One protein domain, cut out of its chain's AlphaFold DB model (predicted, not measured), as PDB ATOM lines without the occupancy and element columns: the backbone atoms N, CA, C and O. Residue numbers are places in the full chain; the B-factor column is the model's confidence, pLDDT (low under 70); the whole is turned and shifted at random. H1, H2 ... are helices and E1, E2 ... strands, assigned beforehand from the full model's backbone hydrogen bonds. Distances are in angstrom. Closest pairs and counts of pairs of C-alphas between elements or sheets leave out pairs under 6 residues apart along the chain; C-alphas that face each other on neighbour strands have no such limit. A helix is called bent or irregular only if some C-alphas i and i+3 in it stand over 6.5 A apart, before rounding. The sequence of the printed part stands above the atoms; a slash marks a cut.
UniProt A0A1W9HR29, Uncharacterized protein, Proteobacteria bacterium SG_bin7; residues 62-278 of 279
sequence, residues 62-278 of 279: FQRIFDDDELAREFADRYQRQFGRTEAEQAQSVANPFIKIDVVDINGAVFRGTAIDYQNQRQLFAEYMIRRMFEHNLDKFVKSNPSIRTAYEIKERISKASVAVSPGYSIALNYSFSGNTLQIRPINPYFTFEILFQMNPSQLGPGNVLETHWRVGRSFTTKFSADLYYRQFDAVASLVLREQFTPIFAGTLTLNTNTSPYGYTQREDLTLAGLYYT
ATOM      1  N   PHE A  62      21.918 -32.348 -48.576       47.50
ATOM      2  CA  PHE A  62      22.366 -31.041 -48.102       47.50
ATOM      3  C   PHE A  62      21.206 -30.047 -47.914       47.50
ATOM      4  O   PHE A  62      20.996 -29.551 -46.815       47.50
ATOM      5  N   GLN A  63      20.368 -29.825 -48.931       54.91
ATOM      6  CA  GLN A  63      19.165 -28.985 -48.812       54.91
ATOM      7  C   GLN A  63      18.179 -29.507 -47.752       54.91
ATOM      8  O   GLN A  63      17.520 -28.731 -47.075       54.91
ATOM      9  N   ARG A  64      18.102 -30.823 -47.510       56.41
ATOM     10  CA  ARG A  64      17.306 -31.377 -46.393       56.41
ATOM     11  C   ARG A  64      17.863 -31.061 -44.999       56.41
ATOM     12  O   ARG A  64      17.076 -31.027 -44.051       56.41
ATOM     13  N   ILE A  65      19.179 -30.880 -44.885       57.09
ATOM     14  CA  ILE A  65      19.876 -30.537 -43.638       57.09
ATOM     15  C   ILE A  65      19.761 -29.038 -43.344       57.09
ATOM     16  O   ILE A  65      19.601 -28.673 -42.182       57.09
ATOM     17  N   PHE A  66      19.840 -28.193 -44.379       56.50
ATOM     18  CA  PHE A  66      19.977 -26.740 -44.231       56.50
ATOM     19  C   PHE A  66      18.706 -25.925 -44.552       56.50
ATOM     20  O   PHE A  66      18.587 -24.820 -44.033       56.50
ATOM     21  N   ASP A  67      17.727 -26.449 -45.306       62.91
ATOM     22  CA  ASP A  67      16.460 -25.740 -45.614       62.91
ATOM     23  C   ASP A  67      15.384 -25.934 -44.522       62.91
ATOM     24  O   ASP A  67      14.206 -26.145 -44.833       62.91
ATOM     25  N   ASP A  68      15.770 -25.960 -43.245       68.50
ATOM     26  CA  ASP A  68      14.815 -26.071 -42.139       68.50
ATOM     27  C   ASP A  68      14.687 -24.745 -41.379       68.50
ATOM     28  O   ASP A  68      15.578 -24.342 -40.624       68.50
ATOM     29  N   ASP A  69      13.548 -24.076 -41.578       73.25
ATOM     30  CA  ASP A  69      13.225 -22.785 -40.967       73.25
ATOM     31  C   ASP A  69      13.236 -22.825 -39.427       73.25
ATOM     32  O   ASP A  69      13.491 -21.797 -38.793       73.25
ATOM     33  N   GLU A  70      12.959 -23.977 -38.796       75.19
ATOM     34  CA  GLU A  70      12.984 -24.105 -37.331       75.19
ATOM     35  C   GLU A  70      14.423 -23.991 -36.809       75.19
ATOM     36  O   GLU A  70      14.691 -23.206 -35.895       75.19
ATOM     37  N   LEU A  71      15.361 -24.709 -37.438       75.62
ATOM     38  CA  LEU A  71      16.793 -24.656 -37.120       75.62
ATOM     39  C   LEU A  71      17.376 -23.266 -37.374       75.62
ATOM     40  O   LEU A  71      18.114 -22.749 -36.537       75.62
ATOM     41  N   ALA A  72      17.023 -22.649 -38.504       76.00
ATOM     42  CA  ALA A  72      17.506 -21.317 -38.853       76.00
ATOM     43  C   ALA A  72      17.100 -20.274 -37.798       76.00
ATOM     44  O   ALA A  72      17.931 -19.475 -37.363       76.00
ATOM     45  N   ARG A  73      15.847 -20.316 -37.320       77.94
ATOM     46  CA  ARG A  73      15.374 -19.430 -36.243       77.94
ATOM     47  C   ARG A  73      16.055 -19.719 -34.907       77.94
ATOM     48  O   ARG A  73      16.406 -18.772 -34.209       77.94
ATOM     49  N   GLU A  74      16.257 -20.992 -34.554       72.94
ATOM     50  CA  GLU A  74      16.963 -21.382 -33.323       72.94
ATOM     51  C   GLU A  74      18.405 -20.847 -33.324       72.94
ATOM     52  O   GLU A  74      18.854 -20.244 -32.346       72.94
ATOM     53  N   PHE A  75      19.115 -21.000 -34.445       78.19
ATOM     54  CA  PHE A  75      20.469 -20.479 -34.610       78.19
ATOM     55  C   PHE A  75      20.518 -18.958 -34.589       78.19
ATOM     56  O   PHE A  75      21.387 -18.412 -33.913       78.19
ATOM     57  N   ALA A  76      19.581 -18.280 -35.250       76.00
ATOM     58  CA  ALA A  76      19.506 -16.823 -35.232       76.00
ATOM     59  C   ALA A  76      19.270 -16.278 -33.814       76.00
ATOM     60  O   ALA A  76      19.978 -15.373 -33.380       76.00
ATOM     61  N   ASP A  77      18.329 -16.852 -33.061       72.12
ATOM     62  CA  ASP A  77      18.038 -16.427 -31.687       72.12
ATOM     63  C   ASP A  77      19.236 -16.685 -30.759       72.12
ATOM     64  O   ASP A  77      19.651 -15.811 -29.995       72.12
ATOM     65  N   ARG A  78      19.876 -17.856 -30.863       71.75
ATOM     66  CA  ARG A  78      21.069 -18.154 -30.058       71.75
ATOM     67  C   ARG A  78      22.258 -17.274 -30.439       71.75
ATOM     68  O   ARG A  78      22.974 -16.824 -29.546       71.75
ATOM     69  N   TYR A  79      22.443 -16.992 -31.727       74.81
ATOM     70  CA  TYR A  79      23.454 -16.055 -32.209       74.81
ATOM     71  C   TYR A  79      23.213 -14.661 -31.627       74.81
ATOM     72  O   TYR A  79      24.123 -14.075 -31.053       74.81
ATOM     73  N   GLN A  80      21.971 -14.173 -31.669       72.94
ATOM     74  CA  GLN A  80      21.607 -12.872 -31.111       72.94
ATOM     75  C   GLN A  80      21.863 -12.778 -29.601       72.94
ATOM     76  O   GLN A  80      22.272 -11.739 -29.088       72.94
ATOM     77  N   ARG A  81      21.644 -13.866 -28.859       68.06
ATOM     78  CA  ARG A  81      21.936 -13.911 -27.418       68.06
ATOM     79  C   ARG A  81      23.433 -13.911 -27.120       68.06
ATOM     80  O   ARG A  81      23.830 -13.327 -26.118       68.06
ATOM     81  N   GLN A  82      24.227 -14.576 -27.958       66.81
ATOM     82  CA  GLN A  82      25.662 -14.749 -27.746       66.81
ATOM     83  C   GLN A  82      26.482 -13.553 -28.250       66.81
ATOM     84  O   GLN A  82      27.451 -13.172 -27.605       66.81
ATOM     85  N   PHE A  83      26.097 -12.970 -29.388       65.69
ATOM     86  CA  PHE A  83      26.892 -11.981 -30.124       65.69
ATOM     87  C   PHE A  83      26.216 -10.610 -30.263       65.69
ATOM     88  O   PHE A  83      26.802  -9.703 -30.835       65.69
ATOM     89  N   GLY A  84      24.999 -10.422 -29.747       61.19
ATOM     90  CA  GLY A  84      24.305  -9.132 -29.789       61.19
ATOM     91  C   GLY A  84      22.945  -9.220 -30.468       61.19
ATOM     92  O   GLY A  84      22.756  -9.905 -31.474       61.19
ATOM     93  N   ARG A  85      21.959  -8.520 -29.910       65.69
ATOM     94  CA  ARG A  85      20.541  -8.629 -30.296       65.69
ATOM     95  C   ARG A  85      20.136  -7.659 -31.393       65.69
ATOM     96  O   ARG A  85      19.013  -7.732 -31.900       65.69
ATOM     97  N   THR A  86      21.030  -6.739 -31.716       62.25
ATOM     98  CA  THR A  86      20.899  -5.756 -32.785       62.25
ATOM     99  C   THR A  86      22.114  -5.843 -33.694       62.25
ATOM    100  O   THR A  86      23.191  -6.236 -33.253       62.25
ATOM    101  N   GLU A  87      21.956  -5.459 -34.955       62.50
ATOM    102  CA  GLU A  87      23.067  -5.434 -35.915       62.50
ATOM    103  C   GLU A  87      24.197  -4.507 -35.446       62.50
ATOM    104  O   GLU A  87      25.367  -4.819 -35.635       62.50
ATOM    105  N   ALA A  88      23.856  -3.415 -34.753       56.31
ATOM    106  CA  ALA A  88      24.830  -2.508 -34.154       56.31
ATOM    107  C   ALA A  88      25.655  -3.189 -33.045       56.31
ATOM    108  O   ALA A  88      26.878  -3.069 -33.033       56.31
ATOM    109  N   GLU A  89      25.008  -3.941 -32.144       55.84
ATOM    110  CA  GLU A  89      25.717  -4.732 -31.125       55.84
ATOM    111  C   GLU A  89      26.575  -5.821 -31.768       55.84
ATOM    112  O   GLU A  89      27.712  -6.027 -31.358       55.84
ATOM    113  N   GLN A  90      26.058  -6.494 -32.799       61.62
ATOM    114  CA  GLN A  90      26.803  -7.529 -33.512       61.62
ATOM    115  C   GLN A  90      28.041  -6.949 -34.193       61.62
ATOM    116  O   GLN A  90      29.119  -7.518 -34.045       61.62
ATOM    117  N   ALA A  91      27.915  -5.802 -34.865       56.91
ATOM    118  CA  ALA A  91      29.029  -5.105 -35.497       56.91
ATOM    119  C   ALA A  91      30.097  -4.672 -34.480       56.91
ATOM    120  O   ALA A  91      31.285  -4.835 -34.745       56.91
ATOM    121  N   GLN A  92      29.690  -4.188 -33.300       58.19
ATOM    122  CA  GLN A  92      30.620  -3.865 -32.212       58.19
ATOM    123  C   GLN A  92      31.273  -5.124 -31.618       58.19
ATOM    124  O   GLN A  92      32.454  -5.109 -31.278       58.19
ATOM    125  N   SER A  93      30.520  -6.223 -31.508       54.50
ATOM    126  CA  SER A  93      31.010  -7.492 -30.961       54.50
ATOM    127  C   SER A  93      32.056  -8.166 -31.845       54.50
ATOM    128  O   SER A  93      32.751  -9.062 -31.369       54.50
ATOM    129  N   VAL A  94      32.177  -7.778 -33.124       52.00
ATOM    130  CA  VAL A  94      33.268  -8.241 -33.984       52.00
ATOM    131  C   VAL A  94      34.560  -7.687 -33.404       52.00
ATOM    132  O   VAL A  94      34.950  -6.555 -33.682       52.00
ATOM    133  N   ALA A  95      35.212  -8.500 -32.567       48.50
ATOM    134  CA  ALA A  95      36.504  -8.183 -31.993       48.50
ATOM    135  C   ALA A  95      37.424  -7.722 -33.121       48.50
ATOM    136  O   ALA A  95      37.657  -8.470 -34.075       48.50
ATOM    137  N   ASN A  96      37.913  -6.484 -33.037       44.66
ATOM    138  CA  ASN A  96      38.886  -5.995 -33.995       44.66
ATOM    139  C   ASN A  96      40.125  -6.907 -33.888       44.66
ATOM    140  O   ASN A  96      40.786  -6.891 -32.846       44.66
ATOM    141  N   PRO A  97      40.456  -7.700 -34.924       44.22
ATOM    142  CA  PRO A  97      41.534  -8.686 -34.845       44.22
ATOM    143  C   PRO A  97      42.917  -8.040 -34.658       44.22
ATOM    144  O   PRO A  97      43.888  -8.739 -34.372       44.22
ATOM    145  N   PHE A  98      43.012  -6.713 -34.793       38.41
ATOM    146  CA  PHE A  98      44.243  -5.938 -34.672       38.41
ATOM    147  C   PHE A  98      44.434  -5.263 -33.306       38.41
ATOM    148  O   PHE A  98      45.506  -4.712 -33.060       38.41
ATOM    149  N   ILE A  99      43.445  -5.301 -32.403       42.94
ATOM    150  CA  ILE A  99      43.558  -4.684 -31.073       42.94
ATOM    151  C   ILE A  99      43.835  -5.778 -30.035       42.94
ATOM    152  O   ILE A  99      42.953  -6.543 -29.659       42.94
ATOM    153  N   LYS A 100      45.081  -5.838 -29.552       41.69
ATOM    154  CA  LYS A 100      45.434  -6.535 -28.308       41.69
ATOM    155  C   LYS A 100      45.347  -5.519 -27.177       41.69
ATOM    156  O   LYS A 100      46.144  -4.587 -27.151       41.69
ATOM    157  N   ILE A 101      44.386  -5.677 -26.273       43.66
ATOM    158  CA  ILE A 101      44.360  -4.894 -25.035       43.66
ATOM    159  C   ILE A 101      44.989  -5.765 -23.951       43.66
ATOM    160  O   ILE A 101      44.385  -6.736 -23.503       43.66
ATOM    161  N   ASP A 102      46.220  -5.435 -23.571       38.94
ATOM    162  CA  ASP A 102      46.839  -5.980 -22.368       38.94
ATOM    163  C   ASP A 102      46.340  -5.140 -21.185       38.94
ATOM    164  O   ASP A 102      46.735  -3.984 -21.025       38.94
ATOM    165  N   VAL A 103      45.441  -5.694 -20.367       43.03
ATOM    166  CA  VAL A 103      45.055  -5.058 -19.099       43.03
ATOM    167  C   VAL A 103      45.930  -5.656 -18.005       43.03
ATOM    168  O   VAL A 103      45.879  -6.856 -17.730       43.03
ATOM    169  N   VAL A 104      46.775  -4.818 -17.411       37.78
ATOM    170  CA  VAL A 104      47.609  -5.198 -16.269       37.78
ATOM    171  C   VAL A 104      46.765  -5.058 -15.008       37.78
ATOM    172  O   VAL A 104      46.355  -3.955 -14.651       37.78
ATOM    173  N   ASP A 105      46.490  -6.184 -14.353       33.88
ATOM    174  CA  ASP A 105      45.861  -6.203 -13.033       33.88
ATOM    175  C   ASP A 105      46.831  -5.653 -11.967       33.88
ATOM    176  O   ASP A 105      48.052  -5.656 -12.143       33.88
ATOM    177  N   ILE A 106      46.299  -5.231 -10.821       41.47
ATOM    178  CA  ILE A 106      47.024  -4.615  -9.695       41.47
ATOM    179  C   ILE A 106      48.122  -5.541  -9.119       41.47
ATOM    180  O   ILE A 106      49.024  -5.083  -8.423       41.47
ATOM    181  N   ASN A 107      48.082  -6.837  -9.453       34.50
ATOM    182  CA  ASN A 107      49.060  -7.858  -9.066       34.50
ATOM    183  C   ASN A 107      50.078  -8.213 -10.172       34.50
ATOM    184  O   ASN A 107      50.799  -9.203 -10.050       34.50
ATOM    185  N   GLY A 108      50.134  -7.454 -11.273       30.09
ATOM    186  CA  GLY A 108      51.064  -7.702 -12.382       30.09
ATOM    187  C   GLY A 108      50.707  -8.912 -13.255       30.09
ATOM    188  O   GLY A 108      51.490  -9.301 -14.122       30.09
ATOM    189  N   ALA A 109      49.525  -9.503 -13.058       35.44
ATOM    190  CA  ALA A 109      48.985 -10.508 -13.960       35.44
ATOM    191  C   ALA A 109      48.457  -9.820 -15.225       35.44
ATOM    192  O   ALA A 109      47.596  -8.940 -15.163       35.44
ATOM    193  N   VAL A 110      48.993 -10.212 -16.380       40.19
ATOM    194  CA  VAL A 110      48.520  -9.744 -17.686       40.19
ATOM    195  C   VAL A 110      47.240 -10.504 -18.023       40.19
ATOM    196  O   VAL A 110      47.294 -11.690 -18.358       40.19
ATOM    197  N   PHE A 111      46.090  -9.836 -17.949       44.47
ATOM    198  CA  PHE A 111      44.857 -10.357 -18.532       44.47
ATOM    199  C   PHE A 111      44.905 -10.137 -20.047       44.47
ATOM    200  O   PHE A 111      44.903  -9.005 -20.527       44.47
ATOM    201  N   ARG A 112      44.951 -11.240 -20.804       44.22
ATOM    202  CA  ARG A 112      44.776 -11.250 -22.261       44.22
ATOM    203  C   ARG A 112      43.341 -11.657 -22.572       44.22
ATOM    204  O   ARG A 112      43.049 -12.846 -22.563       44.22
ATOM    205  N   GLY A 113      42.469 -10.704 -22.873       53.16
ATOM    206  CA  GLY A 113      41.104 -11.007 -23.308       53.16
ATOM    207  C   GLY A 113      40.586  -9.948 -24.269       53.16
ATOM    208  O   GLY A 113      40.521  -8.782 -23.898       53.16
ATOM    209  N   THR A 114      40.286 -10.352 -25.513       54.06
ATOM    210  CA  THR A 114      39.345  -9.686 -26.454       54.06
ATOM    211  C   THR A 114      39.236 -10.438 -27.794       54.06
ATOM    212  O   THR A 114      38.137 -10.578 -28.313       54.06
ATOM    213  N   ALA A 115      40.317 -11.028 -28.331       49.38
ATOM    214  CA  ALA A 115      40.260 -11.822 -29.578       49.38
ATOM    215  C   ALA A 115      40.145 -13.346 -29.354       49.38
ATOM    216  O   ALA A 115      39.383 -14.021 -30.043       49.38
ATOM    217  N   ILE A 116      40.874 -13.891 -28.369       50.91
ATOM    218  CA  ILE A 116      40.910 -15.339 -28.082       50.91
ATOM    219  C   ILE A 116      39.584 -15.813 -27.478       50.91
ATOM    220  O   ILE A 116      39.041 -16.822 -27.917       50.91
ATOM    221  N   ASP A 117      39.008 -15.060 -26.538       55.19
ATOM    222  CA  ASP A 117      37.707 -15.400 -25.947       55.19
ATOM    223  C   ASP A 117      36.574 -15.311 -26.971       55.19
ATOM    224  O   ASP A 117      35.689 -16.163 -26.993       55.19
ATOM    225  N   TYR A 118      36.637 -14.337 -27.880       58.06
ATOM    226  CA  TYR A 118      35.690 -14.216 -28.984       58.06
ATOM    227  C   TYR A 118      35.818 -15.379 -29.983       58.06
ATOM    228  O   TYR A 118      34.814 -15.939 -30.427       58.06
ATOM    229  N   GLN A 119      37.046 -15.807 -30.290       61.75
ATOM    230  CA  GLN A 119      37.304 -16.993 -31.107       61.75
ATOM    231  C   GLN A 119      36.811 -18.276 -30.421       61.75
ATOM    232  O   GLN A 119      36.154 -19.091 -31.068       61.75
ATOM    233  N   ASN A 120      37.037 -18.421 -29.114       64.25
ATOM    234  CA  ASN A 120      36.517 -19.532 -28.317       64.25
ATOM    235  C   ASN A 120      34.980 -19.539 -28.308       64.25
ATOM    236  O   ASN A 120      34.368 -20.585 -28.502       64.25
ATOM    237  N   GLN A 121      34.329 -18.381 -28.159       64.00
ATOM    238  CA  GLN A 121      32.869 -18.268 -28.234       64.00
ATOM    239  C   GLN A 121      32.326 -18.642 -29.619       64.00
ATOM    240  O   GLN A 121      31.314 -19.338 -29.713       64.00
ATOM    241  N   ARG A 122      33.006 -18.237 -30.701       67.56
ATOM    242  CA  ARG A 122      32.667 -18.656 -32.071       67.56
ATOM    243  C   ARG A 122      32.834 -20.159 -32.265       67.56
ATOM    244  O   ARG A 122      31.959 -20.782 -32.862       67.56
ATOM    245  N   GLN A 123      33.906 -20.742 -31.735       68.31
ATOM    246  CA  GLN A 123      34.129 -22.183 -31.786       68.31
ATOM    247  C   GLN A 123      33.032 -22.941 -31.027       68.31
ATOM    248  O   GLN A 123      32.407 -23.828 -31.598       68.31
ATOM    249  N   LEU A 124      32.712 -22.537 -29.796       68.25
ATOM    250  CA  LEU A 124      31.632 -23.137 -29.000       68.25
ATOM    251  C   LEU A 124      30.261 -22.995 -29.677       68.25
ATOM    252  O   LEU A 124      29.412 -23.888 -29.594       68.25
ATOM    253  N   PHE A 125      30.022 -21.872 -30.359       71.88
ATOM    254  CA  PHE A 125      28.806 -21.677 -31.139       71.88
ATOM    255  C   PHE A 125      28.754 -22.616 -32.351       71.88
ATOM    256  O   PHE A 125      27.729 -23.267 -32.563       71.88
ATOM    257  N   ALA A 126      29.853 -22.746 -33.096       71.50
ATOM    258  CA  ALA A 126      29.964 -23.666 -34.225       71.50
ATOM    259  C   ALA A 126      29.808 -25.136 -33.793       71.50
ATOM    260  O   ALA A 126      29.066 -25.887 -34.423       71.50
ATOM    261  N   GLU A 127      30.430 -25.536 -32.682       73.25
ATOM    262  CA  GLU A 127      30.281 -26.872 -32.091       73.25
ATOM    263  C   GLU A 127      28.820 -27.168 -31.741       73.25
ATOM    264  O   GLU A 127      28.298 -28.235 -32.075       73.25
ATOM    265  N   TYR A 128      28.118 -26.202 -31.142       74.25
ATOM    266  CA  TYR A 128      26.684 -26.329 -30.917       74.25
ATOM    267  C   TYR A 128      25.895 -26.439 -32.221       74.25
ATOM    268  O   TYR A 128      25.012 -27.289 -32.292       74.25
ATOM    269  N   MET A 129      26.182 -25.619 -33.240       74.31
ATOM    270  CA  MET A 129      25.468 -25.691 -34.518       74.31
ATOM    271  C   MET A 129      25.605 -27.083 -35.130       74.31
ATOM    272  O   MET A 129      24.603 -27.698 -35.484       74.31
ATOM    273  N   ILE A 130      26.830 -27.611 -35.195       75.88
ATOM    274  CA  ILE A 130      27.107 -28.948 -35.731       75.88
ATOM    275  C   ILE A 130      26.360 -30.011 -34.926       75.88
ATOM    276  O   ILE A 130      25.652 -30.838 -35.503       75.88
ATOM    277  N   ARG A 131      26.454 -29.965 -33.593       74.69
ATOM    278  CA  ARG A 131      25.769 -30.919 -32.717       74.69
ATOM    279  C   ARG A 131      24.251 -30.839 -32.857       74.69
ATOM    280  O   ARG A 131      23.593 -31.872 -32.925       74.69
ATOM    281  N   ARG A 132      23.687 -29.634 -32.943       77.88
ATOM    282  CA  ARG A 132      22.247 -29.412 -33.086       77.88
ATOM    283  C   ARG A 132      21.737 -29.847 -34.455       77.88
ATOM    284  O   ARG A 132      20.685 -30.471 -34.521       77.88
ATOM    285  N   MET A 133      22.486 -29.584 -35.525       78.69
ATOM    286  CA  MET A 133      22.177 -30.105 -36.859       78.69
ATOM    287  C   MET A 133      22.202 -31.630 -36.864       78.69
ATOM    288  O   MET A 133      21.299 -32.258 -37.412       78.69
ATOM    289  N   PHE A 134      23.211 -32.239 -36.242       77.06
ATOM    290  CA  PHE A 134      23.293 -33.691 -36.140       77.06
ATOM    291  C   PHE A 134      22.109 -34.265 -35.354       77.06
ATOM    292  O   PHE A 134      21.438 -35.168 -35.846       77.06
ATOM    293  N   GLU A 135      21.794 -33.693 -34.189       72.88
ATOM    294  CA  GLU A 135      20.615 -34.061 -33.401       72.88
ATOM    295  C   GLU A 135      19.328 -33.918 -34.217       72.88
ATOM    296  O   GLU A 135      18.566 -34.870 -34.303       72.88
ATOM    297  N   HIS A 136      19.114 -32.792 -34.892       78.12
ATOM    298  CA  HIS A 136      17.910 -32.555 -35.686       78.12
ATOM    299  C   HIS A 136      17.767 -33.541 -36.864       78.12
ATOM    300  O   HIS A 136      16.666 -33.996 -37.185       78.12
ATOM    301  N   ASN A 137      18.870 -33.916 -37.514       74.69
ATOM    302  CA  ASN A 137      18.837 -34.909 -38.591       74.69
ATOM    303  C   ASN A 137      18.635 -36.333 -38.067       74.69
ATOM    304  O   ASN A 137      17.893 -37.106 -38.679       74.69
ATOM    305  N   LEU A 138      19.229 -36.668 -36.919       72.75
ATOM    306  CA  LEU A 138      18.898 -37.898 -36.206       72.75
ATOM    307  C   LEU A 138      17.420 -37.916 -35.824       72.75
ATOM    308  O   LEU A 138      16.763 -38.929 -36.030       72.75
ATOM    309  N   ASP A 139      16.871 -36.801 -35.350       68.31
ATOM    310  CA  ASP A 139      15.464 -36.681 -34.983       68.31
ATOM    311  C   ASP A 139      14.557 -36.986 -36.191       68.31
ATOM    312  O   ASP A 139      13.620 -37.780 -36.081       68.31
ATOM    313  N   LYS A 140      14.874 -36.448 -37.380       71.44
ATOM    314  CA  LYS A 140      14.179 -36.770 -38.643       71.44
ATOM    315  C   LYS A 140      14.293 -38.251 -39.019       71.44
ATOM    316  O   LYS A 140      13.293 -38.871 -39.385       71.44
ATOM    317  N   PHE A 141      15.486 -38.835 -38.912       67.81
ATOM    318  CA  PHE A 141      15.720 -40.251 -39.212       67.81
ATOM    319  C   PHE A 141      14.966 -41.178 -38.246       67.81
ATOM    320  O   PHE A 141      14.322 -42.139 -38.664       67.81
ATOM    321  N   VAL A 142      14.983 -40.865 -36.952       67.69
ATOM    322  CA  VAL A 142      14.303 -41.630 -35.902       67.69
ATOM    323  C   VAL A 142      12.789 -41.560 -36.076       67.69
ATOM    324  O   VAL A 142      12.123 -42.590 -36.005       67.69
ATOM    325  N   LYS A 143      12.243 -40.382 -36.405       65.38
ATOM    326  CA  LYS A 143      10.809 -40.208 -36.695       65.38
ATOM    327  C   LYS A 143      10.332 -41.032 -37.901       65.38
ATOM    328  O   LYS A 143       9.152 -41.373 -37.960       65.38
ATOM    329  N   SER A 144      11.227 -41.394 -38.827       68.12
ATOM    330  CA  SER A 144      10.909 -42.260 -39.974       68.12
ATOM    331  C   SER A 144      10.854 -43.761 -39.641       68.12
ATOM    332  O   SER A 144      10.270 -44.528 -40.404       68.12
ATOM    333  N   ASN A 145      11.398 -44.182 -38.491       66.31
ATOM    334  CA  ASN A 145      11.456 -45.584 -38.070       66.31
ATOM    335  C   ASN A 145      10.386 -45.907 -36.999       66.31
ATOM    336  O   ASN A 145      10.453 -45.379 -35.886       66.31
ATOM    337  N   PRO A 146       9.431 -46.824 -37.263       67.38
ATOM    338  CA  PRO A 146       8.318 -47.118 -36.350       67.38
ATOM    339  C   PRO A 146       8.725 -47.677 -34.977       67.38
ATOM    340  O   PRO A 146       8.030 -47.446 -33.994       67.38
ATOM    341  N   SER A 147       9.845 -48.402 -34.893       69.06
ATOM    342  CA  SER A 147      10.281 -49.109 -33.676       69.06
ATOM    343  C   SER A 147      10.827 -48.193 -32.576       69.06
ATOM    344  O   SER A 147      10.763 -48.537 -31.400       69.06
ATOM    345  N   ILE A 148      11.354 -47.025 -32.946       67.88
ATOM    346  CA  ILE A 148      12.007 -46.067 -32.036       67.88
ATOM    347  C   ILE A 148      11.203 -44.775 -31.855       67.88
ATOM    348  O   ILE A 148      11.497 -43.971 -30.967       67.88
ATOM    349  N   ARG A 149      10.143 -44.606 -32.647       69.94
ATOM    350  CA  ARG A 149       9.256 -43.444 -32.629       69.94
ATOM    351  C   ARG A 149       8.597 -43.213 -31.267       69.94
ATOM    352  O   ARG A 149       8.623 -42.089 -30.784       69.94
ATOM    353  N   THR A 150       8.075 -44.251 -30.610       65.75
ATOM    354  CA  THR A 150       7.362 -44.106 -29.324       65.75
ATOM    355  C   THR A 150       8.265 -43.590 -28.203       65.75
ATOM    356  O   THR A 150       7.890 -42.680 -27.468       65.75
ATOM    357  N   ALA A 151       9.485 -44.126 -28.083       66.00
ATOM    358  CA  ALA A 151      10.459 -43.647 -27.100       66.00
ATOM    359  C   ALA A 151      10.872 -42.192 -27.382       66.00
ATOM    360  O   ALA A 151      11.083 -41.399 -26.461       66.00
ATOM    361  N   TYR A 152      10.937 -41.826 -28.662       65.44
ATOM    362  CA  TYR A 152      11.283 -40.483 -29.092       65.44
ATOM    363  C   TYR A 152      10.160 -39.464 -28.841       65.44
ATOM    364  O   TYR A 152      10.423 -38.373 -28.343       65.44
ATOM    365  N   GLU A 153       8.902 -39.815 -29.110       68.81
ATOM    366  CA  GLU A 153       7.742 -38.968 -28.804       68.81
ATOM    367  C   GLU A 153       7.652 -38.663 -27.299       68.81
ATOM    368  O   GLU A 153       7.290 -37.553 -26.907       68.81
ATOM    369  N   ILE A 154       8.055 -39.610 -26.444       67.44
ATOM    370  CA  ILE A 154       8.170 -39.391 -24.996       67.44
ATOM    371  C   ILE A 154       9.287 -38.383 -24.682       67.44
ATOM    372  O   ILE A 154       9.040 -37.438 -23.933       67.44
ATOM    373  N   LYS A 155      10.481 -38.522 -25.280       69.06
ATOM    374  CA  LYS A 155      11.574 -37.534 -25.146       69.06
ATOM    375  C   LYS A 155      11.106 -36.140 -25.567       69.06
ATOM    376  O   LYS A 155      11.328 -35.185 -24.830       69.06
ATOM    377  N   GLU A 156      10.456 -36.024 -26.723       65.62
ATOM    378  CA  GLU A 156       9.993 -34.748 -27.278       65.62
ATOM    379  C   GLU A 156       8.901 -34.114 -26.407       65.62
ATOM    380  O   GLU A 156       8.934 -32.912 -26.155       65.62
ATOM    381  N   ARG A 157       7.982 -34.918 -25.861       62.91
ATOM    382  CA  ARG A 157       6.958 -34.444 -24.919       62.91
ATOM    383  C   ARG A 157       7.557 -33.974 -23.588       62.91
ATOM    384  O   ARG A 157       7.048 -33.023 -23.005       62.91
ATOM    385  N   ILE A 158       8.630 -34.613 -23.113       63.59
ATOM    386  CA  ILE A 158       9.368 -34.170 -21.917       63.59
ATOM    387  C   ILE A 158      10.169 -32.894 -22.218       63.59
ATOM    388  O   ILE A 158      10.257 -32.013 -21.366       63.59
ATOM    389  N   SER A 159      10.736 -32.771 -23.421       57.28
ATOM    390  CA  SER A 159      11.564 -31.624 -23.798       57.28
ATOM    391  C   SER A 159      10.764 -30.400 -24.240       57.28
ATOM    392  O   SER A 159      11.294 -29.299 -24.170       57.28
ATOM    393  N   LYS A 160       9.530 -30.569 -24.724       69.06
ATOM    394  CA  LYS A 160       8.606 -29.502 -25.133       69.06
ATOM    395  C   LYS A 160       7.278 -29.699 -24.392       69.06
ATOM    396  O   LYS A 160       6.322 -30.251 -24.937       69.06
ATOM    397  N   ALA A 161       7.218 -29.271 -23.134       72.69
ATOM    398  CA  ALA A 161       6.001 -29.346 -22.332       72.69
ATOM    399  C   ALA A 161       5.265 -28.001 -22.369       72.69
ATOM    400  O   ALA A 161       5.841 -26.965 -22.061       72.69
ATOM    401  N   SER A 162       3.983 -28.001 -22.732       72.38
ATOM    402  CA  SER A 162       3.133 -26.807 -22.675       72.38
ATOM    403  C   SER A 162       1.917 -27.092 -21.811       72.38
ATOM    404  O   SER A 162       1.123 -27.974 -22.133       72.38
ATOM    405  N   VAL A 163       1.757 -26.336 -20.729       76.56
ATOM    406  CA  VAL A 163       0.620 -26.463 -19.812       76.56
ATOM    407  C   VAL A 163      -0.273 -25.239 -19.974       76.56
ATOM    408  O   VAL A 163       0.153 -24.119 -19.703       76.56
ATOM    409  N   ALA A 164      -1.507 -25.435 -20.438       75.31
ATOM    410  CA  ALA A 164      -2.516 -24.380 -20.458       75.31
ATOM    411  C   ALA A 164      -3.101 -24.223 -19.047       75.31
ATOM    412  O   ALA A 164      -3.586 -25.196 -18.474       75.31
ATOM    413  N   VAL A 165      -3.035 -23.014 -18.490       75.25
ATOM    414  CA  VAL A 165      -3.529 -22.722 -17.131       75.25
ATOM    415  C   VAL A 165      -4.916 -22.081 -17.195       75.25
ATOM    416  O   VAL A 165      -5.779 -22.384 -16.375       75.25
ATOM    417  N   SER A 166      -5.157 -21.230 -18.194       78.12
ATOM    418  CA  SER A 166      -6.455 -20.599 -18.454       78.12
ATOM    419  C   SER A 166      -6.555 -20.143 -19.923       78.12
ATOM    420  O   SER A 166      -5.548 -20.162 -20.639       78.12
ATOM    421  N   PRO A 167      -7.743 -19.756 -20.430       73.31
ATOM    422  CA  PRO A 167      -7.882 -19.261 -21.798       73.31
ATOM    423  C   PRO A 167      -6.964 -18.056 -22.052       73.31
ATOM    424  O   PRO A 167      -7.096 -17.019 -21.407       73.31
ATOM    425  N   GLY A 168      -6.016 -18.204 -22.981       69.38
ATOM    426  CA  GLY A 168      -5.018 -17.177 -23.308       69.38
ATOM    427  C   GLY A 168      -3.741 -17.197 -22.455       69.38
ATOM    428  O   GLY A 168      -2.838 -16.413 -22.737       69.38
ATOM    429  N   TYR A 169      -3.631 -18.099 -21.471       74.19
ATOM    430  CA  TYR A 169      -2.434 -18.265 -20.645       74.19
ATOM    431  C   TYR A 169      -1.920 -19.705 -20.694       74.19
ATOM    432  O   TYR A 169      -2.600 -20.654 -20.286       74.19
ATOM    433  N   SER A 170      -0.681 -19.874 -21.138       77.19
ATOM    434  CA  SER A 170       0.010 -21.163 -21.109       77.19
ATOM    435  C   SER A 170       1.445 -21.001 -20.640       77.19
ATOM    436  O   SER A 170       2.021 -19.924 -20.716       77.19
ATOM    437  N   ILE A 171       2.032 -22.063 -20.109       73.44
ATOM    438  CA  ILE A 171       3.437 -22.097 -19.717       73.44
ATOM    439  C   ILE A 171       4.124 -23.092 -20.635       73.44
ATOM    440  O   ILE A 171       3.814 -24.281 -20.591       73.44
ATOM    441  N   ALA A 172       5.036 -22.598 -21.467       75.56
ATOM    442  CA  ALA A 172       5.880 -23.414 -22.321       75.56
ATOM    443  C   ALA A 172       7.231 -23.659 -21.637       75.56
ATOM    444  O   ALA A 172       7.912 -22.725 -21.215       75.56
ATOM    445  N   LEU A 173       7.611 -24.925 -21.544       74.94
ATOM    446  CA  LEU A 173       8.885 -25.414 -21.049       74.94
ATOM    447  C   LEU A 173       9.602 -26.093 -22.213       74.94
ATOM    448  O   LEU A 173       9.122 -27.100 -22.735       74.94
ATOM    449  N   ASN A 174      10.745 -25.539 -22.607       76.88
ATOM    450  CA  ASN A 174      11.578 -26.078 -23.672       76.88
ATOM    451  C   ASN A 174      12.960 -26.417 -23.116       76.88
ATOM    452  O   ASN A 174      13.680 -25.536 -22.652       76.88
ATOM    453  N   TYR A 175      13.355 -27.680 -23.193       76.88
ATOM    454  CA  TYR A 175      14.689 -28.132 -22.832       76.88
ATOM    455  C   TYR A 175      15.460 -28.569 -24.080       76.88
ATOM    456  O   TYR A 175      15.024 -29.454 -24.818       76.88
ATOM    457  N   SER A 176      16.620 -27.955 -24.312       72.94
ATOM    458  CA  SER A 176      17.528 -28.306 -25.407       72.94
ATOM    459  C   SER A 176      18.711 -29.103 -24.870       72.94
ATOM    460  O   SER A 176      19.558 -28.568 -24.155       72.94
ATOM    461  N   PHE A 177      18.784 -30.387 -25.236       67.19
ATOM    462  CA  PHE A 177      19.874 -31.288 -24.838       67.19
ATOM    463  C   PHE A 177      21.223 -30.916 -25.478       67.19
ATOM    464  O   PHE A 177      22.265 -31.105 -24.854       67.19
ATOM    465  N   SER A 178      21.216 -30.372 -26.698       65.44
ATOM    466  CA  SER A 178      22.415 -29.912 -27.425       65.44
ATOM    467  C   SER A 178      22.986 -28.642 -26.828       65.44
ATOM    468  O   SER A 178      24.200 -28.514 -26.692       65.44
ATOM    469  N   GLY A 179      22.108 -27.690 -26.505       60.34
ATOM    470  CA  GLY A 179      22.504 -26.418 -25.909       60.34
ATOM    471  C   GLY A 179      22.749 -26.499 -24.406       60.34
ATOM    472  O   GLY A 179      23.324 -25.562 -23.859       60.34
ATOM    473  N   ASN A 180      22.297 -27.580 -23.762       72.56
ATOM    474  CA  ASN A 180      22.108 -27.686 -22.318       72.56
ATOM    475  C   ASN A 180      21.406 -26.441 -21.747       72.56
ATOM    476  O   ASN A 180      21.896 -25.765 -20.843       72.56
ATOM    477  N   THR A 181      20.277 -26.080 -22.361       77.38
ATOM    478  CA  THR A 181      19.510 -24.892 -21.977       77.38
ATOM    479  C   THR A 181      18.079 -25.257 -21.635       77.38
ATOM    480  O   THR A 181      17.406 -25.926 -22.423       77.38
ATOM    481  N   LEU A 182      17.593 -24.750 -20.506       77.62
ATOM    482  CA  LEU A 182      16.187 -24.817 -20.123       77.62
ATOM    483  C   LEU A 182      15.551 -23.442 -20.315       77.62
ATOM    484  O   LEU A 182      15.987 -22.464 -19.719       77.62
ATOM    485  N   GLN A 183      14.505 -23.376 -21.125       81.75
ATOM    486  CA  GLN A 183      13.728 -22.174 -21.375       81.75
ATOM    487  C   GLN A 183      12.331 -22.335 -20.783       81.75
ATOM    488  O   GLN A 183      11.630 -23.308 -21.060       81.75
ATOM    489  N   ILE A 184      11.918 -21.346 -20.000       82.44
ATOM    490  CA  ILE A 184      10.587 -21.243 -19.414       82.44
ATOM    491  C   ILE A 184       9.941 -19.975 -19.960       82.44
ATOM    492  O   ILE A 184      10.446 -18.871 -19.756       82.44
ATOM    493  N   ARG A 185       8.819 -20.130 -20.659       84.00
ATOM    494  CA  ARG A 185       8.089 -19.031 -21.287       84.00
ATOM    495  C   ARG A 185       6.606 -19.100 -20.916       84.00
ATOM    496  O   ARG A 185       5.857 -19.848 -21.546       84.00
ATOM    497  N   PRO A 186       6.149 -18.334 -19.915       80.75
ATOM    498  CA  PRO A 186       4.731 -18.063 -19.751       80.75
ATOM    499  C   PRO A 186       4.244 -17.207 -20.925       80.75
ATOM    500  O   PRO A 186       4.689 -16.083 -21.150       80.75
ATOM    501  N   ILE A 187       3.325 -17.770 -21.690       78.81
ATOM    502  CA  ILE A 187       2.625 -17.142 -22.796       78.81
ATOM    503  C   ILE A 187       1.422 -16.418 -22.207       78.81
ATOM    504  O   ILE A 187       0.551 -17.029 -21.588       78.81
ATOM    505  N   ASN A 188       1.389 -15.106 -22.401       80.31
ATOM    506  CA  ASN A 188       0.249 -14.263 -22.084       80.31
ATOM    507  C   ASN A 188       0.092 -13.192 -23.184       80.31
ATOM    508  O   ASN A 188       1.055 -12.908 -23.900       80.31
ATOM    509  N   PRO A 189      -1.098 -12.589 -23.338       76.44
ATOM    510  CA  PRO A 189      -1.361 -11.648 -24.428       76.44
ATOM    511  C   PRO A 189      -0.816 -10.228 -24.193       76.44
ATOM    512  O   PRO A 189      -0.833  -9.416 -25.113       76.44
ATOM    513  N   TYR A 190      -0.358  -9.891 -22.984       80.88
ATOM    514  CA  TYR A 190      -0.035  -8.513 -22.596       80.88
ATOM    515  C   TYR A 190       1.462  -8.197 -22.628       80.88
ATOM    516  O   TYR A 190       1.852  -7.066 -22.923       80.88
ATOM    517  N   PHE A 191       2.300  -9.173 -22.292       82.00
ATOM    518  CA  PHE A 191       3.748  -9.043 -22.230       82.00
ATOM    519  C   PHE A 191       4.417 -10.389 -22.517       82.00
ATOM    520  O   PHE A 191       3.921 -11.455 -22.170       82.00
ATOM    521  N   THR A 192       5.583 -10.339 -23.140       82.81
ATOM    522  CA  THR A 192       6.451 -11.498 -23.322       82.81
ATOM    523  C   THR A 192       7.347 -11.617 -22.106       82.81
ATOM    524  O   THR A 192       8.044 -10.669 -21.757       82.81
ATOM    525  N   PHE A 193       7.348 -12.776 -21.466       84.81
ATOM    526  CA  PHE A 193       8.274 -13.072 -20.386       84.81
ATOM    527  C   PHE A 193       8.973 -14.391 -20.677       84.81
ATOM    528  O   PHE A 193       8.338 -15.366 -21.077       84.81
ATOM    529  N   GLU A 194      10.286 -14.413 -20.505       86.56
ATOM    530  CA  GLU A 194      11.101 -15.590 -20.760       86.56
ATOM    531  C   GLU A 194      12.250 -15.665 -19.760       86.56
ATOM    532  O   GLU A 194      12.942 -14.678 -19.513       86.56
ATOM    533  N   ILE A 195      12.453 -16.861 -19.219       84.81
ATOM    534  CA  ILE A 195      13.615 -17.210 -18.408       84.81
ATOM    535  C   ILE A 195      14.385 -18.288 -19.159       84.81
ATOM    536  O   ILE A 195      13.808 -19.294 -19.575       84.81
ATOM    537  N   LEU A 196      15.686 -18.089 -19.316       82.31
ATOM    538  CA  LEU A 196      16.593 -19.060 -19.904       82.31
ATOM    539  C   LEU A 196      17.690 -19.398 -18.900       82.31
ATOM    540  O   LEU A 196      18.495 -18.544 -18.539       82.31
ATOM    541  N   PHE A 197      17.763 -20.663 -18.518       83.12
ATOM    542  CA  PHE A 197      18.882 -21.217 -17.777       83.12
ATOM    543  C   PHE A 197      19.871 -21.807 -18.773       83.12
ATOM    544  O   PHE A 197      19.551 -22.756 -19.492       83.12
ATOM    545  N   GLN A 198      21.066 -21.233 -18.821       78.06
ATOM    546  CA  GLN A 198      22.171 -21.722 -19.627       78.06
ATOM    547  C   GLN A 198      23.096 -22.538 -18.730       78.06
ATOM    548  O   GLN A 198      23.679 -22.006 -17.788       78.06
ATOM    549  N   MET A 199      23.207 -23.835 -18.997       82.94
ATOM    550  CA  MET A 199      24.071 -24.749 -18.249       82.94
ATOM    551  C   MET A 199      25.330 -25.063 -19.059       82.94
ATOM    552  O   MET A 199      25.483 -24.621 -20.199       82.94
ATOM    553  N   ASN A 200      26.258 -25.815 -18.465       72.38
ATOM    554  CA  ASN A 200      27.507 -26.176 -19.126       72.38
ATOM    555  C   ASN A 200      27.259 -26.990 -20.419       72.38
ATOM    556  O   ASN A 200      26.752 -28.113 -20.331       72.38
ATOM    557  N   PRO A 201      27.647 -26.482 -21.607       65.75
ATOM    558  CA  PRO A 201      27.414 -27.169 -22.879       65.75
ATOM    559  C   PRO A 201      28.254 -28.448 -23.046       65.75
ATOM    560  O   PRO A 201      27.892 -29.319 -23.839       65.75
ATOM    561  N   SER A 202      29.350 -28.591 -22.292       67.94
ATOM    562  CA  SER A 202      30.247 -29.753 -22.338       67.94
ATOM    563  C   SER A 202      29.723 -30.965 -21.558       67.94
ATOM    564  O   SER A 202      30.312 -32.040 -21.639       67.94
ATOM    565  N   GLN A 203      28.633 -30.820 -20.800       67.19
ATOM    566  CA  GLN A 203      28.009 -31.913 -20.049       67.19
ATOM    567  C   GLN A 203      26.719 -32.386 -20.732       67.19
ATOM    568  O   GLN A 203      25.936 -31.591 -21.252       67.19
ATOM    569  N   LEU A 204      26.493 -33.703 -20.737       60.69
ATOM    570  CA  LEU A 204      25.255 -34.312 -21.223       60.69
ATOM    571  C   LEU A 204      24.223 -34.351 -20.090       60.69
ATOM    572  O   LEU A 204      24.332 -35.175 -19.186       60.69
ATOM    573  N   GLY A 205      23.209 -33.488 -20.164       65.88
ATOM    574  CA  GLY A 205      22.128 -33.414 -19.175       65.88
ATOM    575  C   GLY A 205      22.211 -32.180 -18.271       65.88
ATOM    576  O   GLY A 205      23.157 -31.400 -18.393       65.88
ATOM    577  N   PRO A 206      21.215 -31.985 -17.385       67.94
ATOM    578  CA  PRO A 206      21.121 -30.791 -16.559       67.94
ATOM    579  C   PRO A 206      22.334 -30.701 -15.630       67.94
ATOM    580  O   PRO A 206      22.523 -31.541 -14.751       67.94
ATOM    581  N   GLY A 207      23.180 -29.706 -15.884       72.62
ATOM    582  CA  GLY A 207      24.410 -29.448 -15.139       72.62
ATOM    583  C   GLY A 207      24.310 -28.182 -14.294       72.62
ATOM    584  O   GLY A 207      23.230 -27.625 -14.090       72.62
ATOM    585  N   ASN A 208      25.459 -27.687 -13.834       79.06
ATOM    586  CA  ASN A 208      25.514 -26.402 -13.140       79.06
ATOM    587  C   ASN A 208      25.085 -25.270 -14.085       79.06
ATOM    588  O   ASN A 208      25.550 -25.191 -15.229       79.06
ATOM    589  N   VAL A 209      24.204 -24.395 -13.596       80.00
ATOM    590  CA  VAL A 209      23.760 -23.203 -14.325       80.00
ATOM    591  C   VAL A 209      24.926 -22.219 -14.386       80.00
ATOM    592  O   VAL A 209      25.413 -21.774 -13.351       80.00
ATOM    593  N   LEU A 210      25.373 -21.913 -15.601       77.25
ATOM    594  CA  LEU A 210      26.441 -20.954 -15.877       77.25
ATOM    595  C   LEU A 210      25.921 -19.525 -15.985       77.25
ATOM    596  O   LEU A 210      26.637 -18.605 -15.623       77.25
ATOM    597  N   GLU A 211      24.702 -19.337 -16.498       76.12
ATOM    598  CA  GLU A 211      24.076 -18.021 -16.638       76.12
ATOM    599  C   GLU A 211      22.550 -18.150 -16.622       76.12
ATOM    600  O   GLU A 211      21.990 -19.125 -17.134       76.12
ATOM    601  N   THR A 212      21.871 -17.157 -16.046       84.94
ATOM    602  CA  THR A 212      20.407 -17.061 -16.104       84.94
ATOM    603  C   THR A 212      20.024 -15.771 -16.805       84.94
ATOM    604  O   THR A 212      20.343 -14.679 -16.335       84.94
ATOM    605  N   HIS A 213      19.316 -15.898 -17.925       84.00
ATOM    606  CA  HIS A 213      18.822 -14.763 -18.690       84.00
ATOM    607  C   HIS A 213      17.342 -14.565 -18.413       84.00
ATOM    608  O   HIS A 213      16.539 -15.485 -18.559       84.00
ATOM    609  N   TRP A 214      16.986 -13.336 -18.083       86.19
ATOM    610  CA  TRP A 214      15.613 -12.884 -17.955       86.19
ATOM    611  C   TRP A 214      15.304 -11.967 -19.126       86.19
ATOM    612  O   TRP A 214      16.120 -11.117 -19.484       86.19
ATOM    613  N   ARG A 215      14.124 -12.123 -19.716       87.62
ATOM    614  CA  ARG A 215      13.594 -11.226 -20.738       87.62
ATOM    615  C   ARG A 215      12.175 -10.835 -20.376       87.62
ATOM    616  O   ARG A 215      11.331 -11.701 -20.149       87.62
ATOM    617  N   VAL A 216      11.907  -9.538 -20.412       89.06
ATOM    618  CA  VAL A 216      10.567  -8.967 -20.300       89.06
ATOM    619  C   VAL A 216      10.366  -8.012 -21.463       89.06
ATOM    620  O   VAL A 216      11.034  -6.989 -21.551       89.06
ATOM    621  N   GLY A 217       9.461  -8.351 -22.368       87.31
ATOM    622  CA  GLY A 217       9.191  -7.579 -23.572       87.31
ATOM    623  C   GLY A 217       7.736  -7.175 -23.683       87.31
ATOM    624  O   GLY A 217       6.836  -7.897 -23.254       87.31
ATOM    625  N   ARG A 218       7.477  -6.031 -24.305       87.81
ATOM    626  CA  ARG A 218       6.131  -5.618 -24.693       87.81
ATOM    627  C   ARG A 218       6.170  -4.885 -26.023       87.81
ATOM    628  O   ARG A 218       6.931  -3.940 -26.207       87.81
ATOM    629  N   SER A 219       5.290  -5.300 -26.927       88.25
ATOM    630  CA  SER A 219       4.944  -4.506 -28.106       88.25
ATOM    631  C   SER A 219       3.828  -3.547 -27.709       88.25
ATOM    632  O   SER A 219       2.761  -3.986 -27.281       88.25
ATOM    633  N   PHE A 220       4.086  -2.243 -27.769       85.69
ATOM    634  CA  PHE A 220       3.073  -1.230 -27.450       85.69
ATOM    635  C   PHE A 220       2.208  -0.917 -28.668       85.69
ATOM    636  O   PHE A 220       1.019  -0.642 -28.531       85.69
ATOM    637  N   THR A 221       2.803  -0.983 -29.857       87.06
ATOM    638  CA  THR A 221       2.116  -0.864 -31.145       87.06
ATOM    639  C   THR A 221       2.656  -1.925 -32.104       87.06
ATOM    640  O   THR A 221       3.588  -2.654 -31.772       87.06
ATOM    641  N   THR A 222       2.105  -2.009 -33.316       83.88
ATOM    642  CA  THR A 222       2.663  -2.867 -34.379       83.88
ATOM    643  C   THR A 222       4.048  -2.419 -34.843       83.88
ATOM    644  O   THR A 222       4.748  -3.186 -35.490       83.88
ATOM    645  N   LYS A 223       4.432  -1.180 -34.520       87.00
ATOM    646  CA  LYS A 223       5.683  -0.557 -34.942       87.00
ATOM    647  C   LYS A 223       6.688  -0.412 -33.810       87.00
ATOM    648  O   LYS A 223       7.872  -0.337 -34.089       87.00
ATOM    649  N   PHE A 224       6.247  -0.347 -32.558       87.56
ATOM    650  CA  PHE A 224       7.115  -0.059 -31.420       87.56
ATOM    651  C   PHE A 224       7.075  -1.174 -30.378       87.56
ATOM    652  O   PHE A 224       6.011  -1.529 -29.855       87.56
ATOM    653  N   SER A 225       8.258  -1.673 -30.029       87.31
ATOM    654  CA  SER A 225       8.454  -2.679 -28.989       87.31
ATOM    655  C   SER A 225       9.624  -2.321 -28.086       87.31
ATOM    656  O   SER A 225      10.640  -1.812 -28.559       87.31
ATOM    657  N   ALA A 226       9.497  -2.653 -26.806       87.81
ATOM    658  CA  ALA A 226      10.591  -2.592 -25.851       87.81
ATOM    659  C   ALA A 226      10.829  -3.976 -25.255       87.81
ATOM    660  O   ALA A 226       9.883  -4.639 -24.827       87.81
ATOM    661  N   ASP A 227      12.088  -4.381 -25.194       86.19
ATOM    662  CA  ASP A 227      12.542  -5.593 -24.531       86.19
ATOM    663  C   ASP A 227      13.591  -5.218 -23.478       86.19
ATOM    664  O   ASP A 227      14.635  -4.647 -23.790       86.19
ATOM    665  N   LEU A 228      13.321  -5.561 -22.225       87.62
ATOM    666  CA  LEU A 228      14.297  -5.544 -21.149       87.62
ATOM    667  C   LEU A 228      14.892  -6.939 -21.014       87.62
ATOM    668  O   LEU A 228      14.170  -7.937 -20.966       87.62
ATOM    669  N   TYR A 229      16.205  -7.001 -20.886       86.62
ATOM    670  CA  TYR A 229      16.924  -8.226 -20.620       86.62
ATOM    671  C   TYR A 229      17.848  -8.056 -19.431       86.62
ATOM    672  O   TYR A 229      18.428  -6.992 -19.224       86.62
ATOM    673  N   TYR A 230      18.028  -9.133 -18.684       86.19
ATOM    674  CA  TYR A 230      18.918  -9.157 -17.539       86.19
ATOM    675  C   TYR A 230      19.687 -10.475 -17.496       86.19
ATOM    676  O   TYR A 230      19.084 -11.548 -17.517       86.19
ATOM    677  N   ARG A 231      21.016 -10.386 -17.462       80.56
ATOM    678  CA  ARG A 231      21.926 -11.509 -17.207       80.56
ATOM    679  C   ARG A 231      22.268 -11.501 -15.727       80.56
ATOM    680  O   ARG A 231      22.830 -10.522 -15.248       80.56
ATOM    681  N   GLN A 232      21.876 -12.537 -14.998       80.00
ATOM    682  CA  GLN A 232      21.902 -12.530 -13.539       80.00
ATOM    683  C   GLN A 232      23.301 -12.680 -12.942       80.00
ATOM    684  O   GLN A 232      23.617 -11.963 -11.996       80.00
ATOM    685  N   PHE A 233      24.118 -13.607 -13.442       76.25
ATOM    686  CA  PHE A 233      25.458 -13.839 -12.893       76.25
ATOM    687  C   PHE A 233      26.472 -12.860 -13.466       76.25
ATOM    688  O   PHE A 233      27.328 -12.364 -12.740       76.25
ATOM    689  N   ASP A 234      26.316 -12.501 -14.735       69.31
ATOM    690  CA  ASP A 234      27.078 -11.416 -15.338       69.31
ATOM    691  C   ASP A 234      26.611 -10.020 -14.880       69.31
ATOM    692  O   ASP A 234      27.327  -9.043 -15.059       69.31
ATOM    693  N   ALA A 235      25.435  -9.901 -14.259       79.62
ATOM    694  CA  ALA A 235      24.869  -8.648 -13.746       79.62
ATOM    695  C   ALA A 235      24.839  -7.510 -14.788       79.62
ATOM    696  O   ALA A 235      25.236  -6.375 -14.513       79.62
ATOM    697  N   VAL A 236      24.375  -7.834 -15.997       76.81
ATOM    698  CA  VAL A 236      24.202  -6.869 -17.094       76.81
ATOM    699  C   VAL A 236      22.720  -6.702 -17.389       76.81
ATOM    700  O   VAL A 236      22.024  -7.681 -17.676       76.81
ATOM    701  N   ALA A 237      22.252  -5.458 -17.358       84.75
ATOM    702  CA  ALA A 237      20.914  -5.080 -17.785       84.75
ATOM    703  C   ALA A 237      20.977  -4.430 -19.171       84.75
ATOM    704  O   ALA A 237      21.796  -3.547 -19.415       84.75
ATOM    705  N   SER A 238      20.089  -4.858 -20.064       81.88
ATOM    706  CA  SER A 238      19.988  -4.363 -21.436       81.88
ATOM    707  C   SER A 238      18.560  -3.935 -21.728       81.88
ATOM    708  O   SER A 238      17.645  -4.749 -21.621       81.88
ATOM    709  N   LEU A 239      18.357  -2.694 -22.151       82.81
ATOM    710  CA  LEU A 239      17.095  -2.216 -22.702       82.81
ATOM    711  C   LEU A 239      17.234  -2.078 -24.215       82.81
ATOM    712  O   LEU A 239      18.055  -1.304 -24.694       82.81
ATOM    713  N   VAL A 240      16.407  -2.804 -24.956       83.44
ATOM    714  CA  VAL A 240      16.344  -2.744 -26.415       83.44
ATOM    715  C   VAL A 240      15.001  -2.155 -26.811       83.44
ATOM    716  O   VAL A 240      13.949  -2.745 -26.567       83.44
ATOM    717  N   LEU A 241      15.031  -0.989 -27.439       82.06
ATOM    718  CA  LEU A 241      13.878  -0.363 -28.069       82.06
ATOM    719  C   LEU A 241      13.966  -0.599 -29.570       82.06
ATOM    720  O   LEU A 241      15.022  -0.401 -30.171       82.06
ATOM    721  N   ARG A 242      12.861  -1.013 -30.180       85.19
ATOM    722  CA  ARG A 242      12.754  -1.178 -31.630       85.19
ATOM    723  C   ARG A 242      11.569  -0.379 -32.134       85.19
ATOM    724  O   ARG A 242      10.478  -0.486 -31.571       85.19
ATOM    725  N   GLU A 243      11.788   0.391 -33.190       86.50
ATOM    726  CA  GLU A 243      10.758   1.179 -33.850       86.50
ATOM    727  C   GLU A 243      10.794   0.965 -35.363       86.50
ATOM    728  O   GLU A 243      11.816   1.158 -36.011       86.50
ATOM    729  N   GLN A 244       9.657   0.596 -35.941       85.75
ATOM    730  CA  GLN A 244       9.469   0.459 -37.373       85.75
ATOM    731  C   GLN A 244       8.846   1.727 -37.949       85.75
ATOM    732  O   GLN A 244       7.642   1.965 -37.828       85.75
ATOM    733  N   PHE A 245       9.661   2.535 -38.625       82.81
ATOM    734  CA  PHE A 245       9.202   3.765 -39.266       82.81
ATOM    735  C   PHE A 245       8.329   3.443 -40.489       82.81
ATOM    736  O   PHE A 245       7.207   3.948 -40.628       82.81
ATOM    737  N   THR A 246       8.804   2.528 -41.339       83.12
ATOM    738  CA  THR A 246       8.114   2.032 -42.541       83.12
ATOM    739  C   THR A 246       8.302   0.512 -42.676       83.12
ATOM    740  O   THR A 246       9.143  -0.047 -41.978       83.12
ATOM    741  N   PRO A 247       7.569  -0.193 -43.561       77.88
ATOM    742  CA  PRO A 247       7.771  -1.632 -43.765       77.88
ATOM    743  C   PRO A 247       9.219  -2.029 -44.097       77.88
ATOM    744  O   PRO A 247       9.626  -3.134 -43.768       77.88
ATOM    745  N   ILE A 248       9.978  -1.109 -44.696       81.69
ATOM    746  CA  ILE A 248      11.355  -1.300 -45.170       81.69
ATOM    747  C   ILE A 248      12.411  -0.637 -44.276       81.69
ATOM    748  O   ILE A 248      13.570  -1.018 -44.342       81.69
ATOM    749  N   PHE A 249      12.042   0.337 -43.437       78.75
ATOM    750  CA  PHE A 249      12.972   1.046 -42.550       78.75
ATOM    751  C   PHE A 249      12.565   0.927 -41.101       78.75
ATOM    752  O   PHE A 249      11.426   1.234 -40.729       78.75
ATOM    753  N   ALA A 250      13.545   0.633 -40.266       75.88
ATOM    754  CA  ALA A 250      13.340   0.599 -38.840       75.88
ATOM    755  C   ALA A 250      14.634   0.908 -38.082       75.88
ATOM    756  O   ALA A 250      15.723   0.967 -38.651       75.88
ATOM    757  N   GLY A 251      14.487   1.215 -36.801       74.00
ATOM    758  CA  GLY A 251      15.561   1.637 -35.923       74.00
ATOM    759  C   GLY A 251      15.563   0.854 -34.623       74.00
ATOM    760  O   GLY A 251      14.519   0.418 -34.130       74.00
ATOM    761  N   THR A 252      16.752   0.672 -34.065       78.81
ATOM    762  CA  THR A 252      16.943   0.090 -32.739       78.81
ATOM    763  C   THR A 252      17.765   1.024 -31.872       78.81
ATOM    764  O   THR A 252      18.785   1.539 -32.322       78.81
ATOM    765  N   LEU A 253      17.367   1.185 -30.617       72.81
ATOM    766  CA  LEU A 253      18.185   1.800 -29.581       72.81
ATOM    767  C   LEU A 253      18.450   0.750 -28.508       72.81
ATOM    768  O   LEU A 253      17.506   0.221 -27.924       72.81
ATOM    769  N   THR A 254      19.718   0.473 -28.238       75.56
ATOM    770  CA  THR A 254      20.137  -0.463 -27.202       75.56
ATOM    771  C   THR A 254      20.929   0.269 -26.137       75.56
ATOM    772  O   THR A 254      21.894   0.967 -26.440       75.56
ATOM    773  N   LEU A 255      20.509   0.106 -24.889       74.12
ATOM    774  CA  LEU A 255      21.172   0.637 -23.709       74.12
ATOM    775  C   LEU A 255      21.597  -0.540 -22.841       74.12
ATOM    776  O   LEU A 255      20.734  -1.272 -22.361       74.12
ATOM    777  N   ASN A 256      22.893  -0.713 -22.617       74.94
ATOM    778  CA  ASN A 256      23.423  -1.709 -21.693       74.94
ATOM    779  C   ASN A 256      24.094  -1.010 -20.518       74.94
ATOM    780  O   ASN A 256      24.808  -0.025 -20.699       74.94
ATOM    781  N   THR A 257      23.865  -1.534 -19.320       78.06
ATOM    782  CA  THR A 257      24.532  -1.066 -18.109       78.06
ATOM    783  C   THR A 257      24.844  -2.219 -17.170       78.06
ATOM    784  O   THR A 257      24.130  -3.230 -17.127       78.06
ATOM    785  N   ASN A 258      25.924  -2.068 -16.410       79.56
ATOM    786  CA  ASN A 258      26.345  -3.049 -15.420       79.56
ATOM    787  C   ASN A 258      25.693  -2.738 -14.072       79.56
ATOM    788  O   ASN A 258      25.864  -1.655 -13.520       79.56
ATOM    789  N   THR A 259      24.974  -3.702 -13.503       77.62
ATOM    790  CA  THR A 259      24.297  -3.528 -12.207       77.62
ATOM    791  C   THR A 259      25.165  -3.948 -11.019       77.62
ATOM    792  O   THR A 259      24.785  -3.721  -9.874       77.62
ATOM    793  N   SER A 260      26.319  -4.576 -11.273       73.38
ATOM    794  CA  SER A 260      27.283  -5.024 -10.261       73.38
ATOM    795  C   SER A 260      28.724  -4.763 -10.721       73.38
ATOM    796  O   SER A 260      29.010  -4.912 -11.917       73.38
ATOM    797  N   PRO A 261      29.648  -4.443  -9.790       61.53
ATOM    798  CA  PRO A 261      31.075  -4.295 -10.086       61.53
ATOM    799  C   PRO A 261      31.777  -5.620 -10.429       61.53
ATOM    800  O   PRO A 261      32.905  -5.595 -10.913       61.53
ATOM    801  N   TYR A 262      31.132  -6.769 -10.197       63.34
ATOM    802  CA  TYR A 262      31.691  -8.095 -10.464       63.34
ATOM    803  C   TYR A 262      30.913  -8.833 -11.556       63.34
ATOM    804  O   TYR A 262      29.681  -8.810 -11.562       63.34
ATOM    805  N   GLY A 263      31.640  -9.548 -12.418       59.88
ATOM    806  CA  GLY A 263      31.128 -10.624 -13.271       59.88
ATOM    807  C   GLY A 263      32.108 -10.986 -14.392       59.88
ATOM    808  O   GLY A 263      33.268 -10.576 -14.355       59.88
ATOM    809  N   TYR A 264      31.666 -11.810 -15.343       61.03
ATOM    810  CA  TYR A 264      32.558 -12.555 -16.243       61.03
ATOM    811  C   TYR A 264      32.895 -11.826 -17.546       61.03
ATOM    812  O   TYR A 264      33.928 -12.117 -18.145       61.03
ATOM    813  N   THR A 265      32.041 -10.909 -18.007       60.44
ATOM    814  CA  THR A 265      32.270 -10.156 -19.249       60.44
ATOM    815  C   THR A 265      32.786  -8.738 -19.003       60.44
ATOM    816  O   THR A 265      32.735  -8.214 -17.883       60.44
ATOM    817  N   GLN A 266      33.324  -8.131 -20.069       62.12
ATOM    818  CA  GLN A 266      33.836  -6.764 -20.074       62.12
ATOM    819  C   GLN A 266      32.756  -5.782 -19.599       62.12
ATOM    820  O   GLN A 266      31.649  -5.741 -20.132       62.12
ATOM    821  N   ARG A 267      33.100  -4.987 -18.582       62.34
ATOM    822  CA  ARG A 267      32.208  -3.995 -17.979       62.34
ATOM    823  C   ARG A 267      32.239  -2.724 -18.812       62.34
ATOM    824  O   ARG A 267      33.187  -1.949 -18.720       62.34
ATOM    825  N   GLU A 268      31.201  -2.502 -19.600       63.50
ATOM    826  CA  GLU A 268      30.983  -1.227 -20.274       63.50
ATOM    827  C   GLU A 268      29.516  -0.811 -20.192       63.50
ATOM    828  O   GLU A 268      28.617  -1.648 -20.291       63.50
ATOM    829  N   ASP A 269      29.285   0.481 -19.961       71.81
ATOM    830  CA  ASP A 269      27.985   1.088 -20.213       71.81
ATOM    831  C   ASP A 269      27.952   1.477 -21.688       71.81
ATOM    832  O   ASP A 269      28.823   2.196 -22.183       71.81
ATOM    833  N   LEU A 270      26.955   0.974 -22.402       70.44
ATOM    834  CA  LEU A 270      26.906   1.044 -23.852       70.44
ATOM    835  C   LEU A 270      25.573   1.633 -24.292       70.44
ATOM    836  O   LEU A 270      24.506   1.210 -23.858       70.44
ATOM    837  N   THR A 271      25.638   2.608 -25.190       74.88
ATOM    838  CA  THR A 271      24.473   3.164 -25.876       74.88
ATOM    839  C   THR A 271      24.697   3.034 -27.371       74.88
ATOM    840  O   THR A 271      25.612   3.647 -27.915       74.88
ATOM    841  N   LEU A 272      23.862   2.240 -28.034       72.25
ATOM    842  CA  LEU A 272      23.936   1.992 -29.468       72.25
ATOM    843  C   LEU A 272      22.632   2.374 -30.144       72.25
ATOM    844  O   LEU A 272      21.558   1.957 -29.721       72.25
ATOM    845  N   ALA A 273      22.741   3.115 -31.240       74.38
ATOM    846  CA  ALA A 273      21.642   3.365 -32.156       74.38
ATOM    847  C   ALA A 273      21.963   2.698 -33.497       74.38
ATOM    848  O   ALA A 273      23.052   2.880 -34.038       74.38
ATOM    849  N   GLY A 274      21.017   1.925 -34.021       74.56
ATOM    850  CA  GLY A 274      21.112   1.256 -35.316       74.56
ATOM    851  C   GLY A 274      19.919   1.614 -36.191       74.56
ATOM    852  O   GLY A 274      18.806   1.771 -35.692       74.56
ATOM    853  N   LEU A 275      20.151   1.737 -37.494       74.06
ATOM    854  CA  LEU A 275      19.112   1.857 -38.512       74.06
ATOM    855  C   LEU A 275      19.262   0.676 -39.460       74.06
ATOM    856  O   LEU A 275      20.364   0.417 -39.934       74.06
ATOM    857  N   TYR A 276      18.164  -0.018 -39.721       73.56
ATOM    858  CA  TYR A 276      18.137  -1.191 -40.579       73.56
ATOM    859  C   TYR A 276      17.162  -0.984 -41.734       73.56
ATOM    860  O   TYR A 276      16.094  -0.375 -41.590       73.56
ATOM    861  N   TYR A 277      17.579  -1.483 -42.895       72.62
ATOM    862  CA  TYR A 277      16.826  -1.446 -44.138       72.62
ATOM    863  C   TYR A 277      16.582  -2.877 -44.613       72.62
ATOM    864  O   TYR A 277      17.530  -3.634 -44.813       72.62
ATOM    865  N   THR A 278      15.316  -3.256 -44.765       67.00
ATOM    866  CA  THR A 278      14.915  -4.592 -45.218       67.00
ATOM    867  C   THR A 278      14.541  -4.528 -46.698       67.00
ATOM    868  O   THR A 278      13.635  -3.777 -47.065       67.00
TER     869      THR A 278
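This is residues 62 to 278 of the 279 residues of an uncharacterized protein of Proteobacteria bacterium SG_bin7 (UniProt A0A1W9HR29). A broad, twisted and curled sheet of nine strands, E3 to E11, makes a wall, with short H3 over its edge strand E11. Beside the wall, H2 and the long H4 run side by side in opposite ways; beyond one end of H4 lies the small hairpin of E1 and E2, and at the other end H5 folds back toward the start of E3. The 217 printed residues hold five named helices and eleven named strands, in the order H1 H2 H3 E1 E2 H4 H5, then E3 to E11; the class is mixed, helices and strands. The large sheet runs E3 E4 E5 E6 E7 E8 E9 E10 E11, all antiparallel. The whole is compact, with a radius of gyration of the C-alphas of 19.8 A and spans of 61 by 44 by 35 A.

H1 is residues 62 to 66, from C-alpha 62 at (22.366, -31.041, -48.102). H2 is 69 to 83, 20.5 A long, and H3 is 87 to 93. E1 is 102 to 104 and E2 110 to 112. H4, residues 116 to 144, is 42.0 A long, from C-alpha 116 at (40.910, -15.339, -28.082). H5 is 146 to 159, 20.2 A, and irregular: C-alphas 147 and 150 are 7.2 A apart. E3 is 160 to 166, E4 169 to 176, E5 181 to 187, E6 192 to 199, E7 209 to 219 at 29.9 A, E8 224 to 231, E9 236 to 244, E10 249 to 258 at 30.5 A, and E11 270 to 277, ending at C-alpha 277 (16.826, -1.446, -44.138).

E3 to E11 form a meander, each strand the antiparallel neighbour of the one before. Within hydrogen-bond range are, for instance, N 163 and O 171 between E3 and E4, 2.9 A, N 194 and O 215 between E6 and E7, 2.9 A, and N 252 and O 274 between E10 and E11, 2.8 A. H3 is on the sheet at a height of 8.1 A, over E11; the C-alphas of Ala 88 and Gly 274 are their closest, 5.4 A. H5 is on the sheet, only just above its level at a height of 4.1 A; its closest C-alpha to E4 is Ser 159, 4.8 A from that of Tyr 175. H2 and H4 are not on the sheet; they only just touch, with 3 pairs of C-alphas within 8 A, closest Phe 75 and Met 129, 7.2 A, at a shallow tilt of 19 degrees, opposite ways. H4 and H5 touch only at the corner, closest C-alphas Lys 143 and Arg 149, 5.4 A. H2 and H3 also touch only at the corner, closest C-alphas Phe 83 and Gln 90, 5.6 A. H1 is close to H4 but not clearly touching, closest C-alphas Ile 65 and Asn 137, 6.8 A. The hairpin of E1 and E2 has N 111 and O 103 at 3.0 A. Every O i to N i+4 pair is within hydrogen-bond range in H1, H2, H3 and H4, and 8 of 10 in H5.

The two C-alphas farthest apart, Ile 106 and Pro 146, are 63.4 A apart. The printed part has no cut, and the link from E10 to E11, 11 residues, is long. The mean pLDDT of the printed part is 70.1; it is under 70 in 92 residues, among them 81 to 124 and 141 to 160.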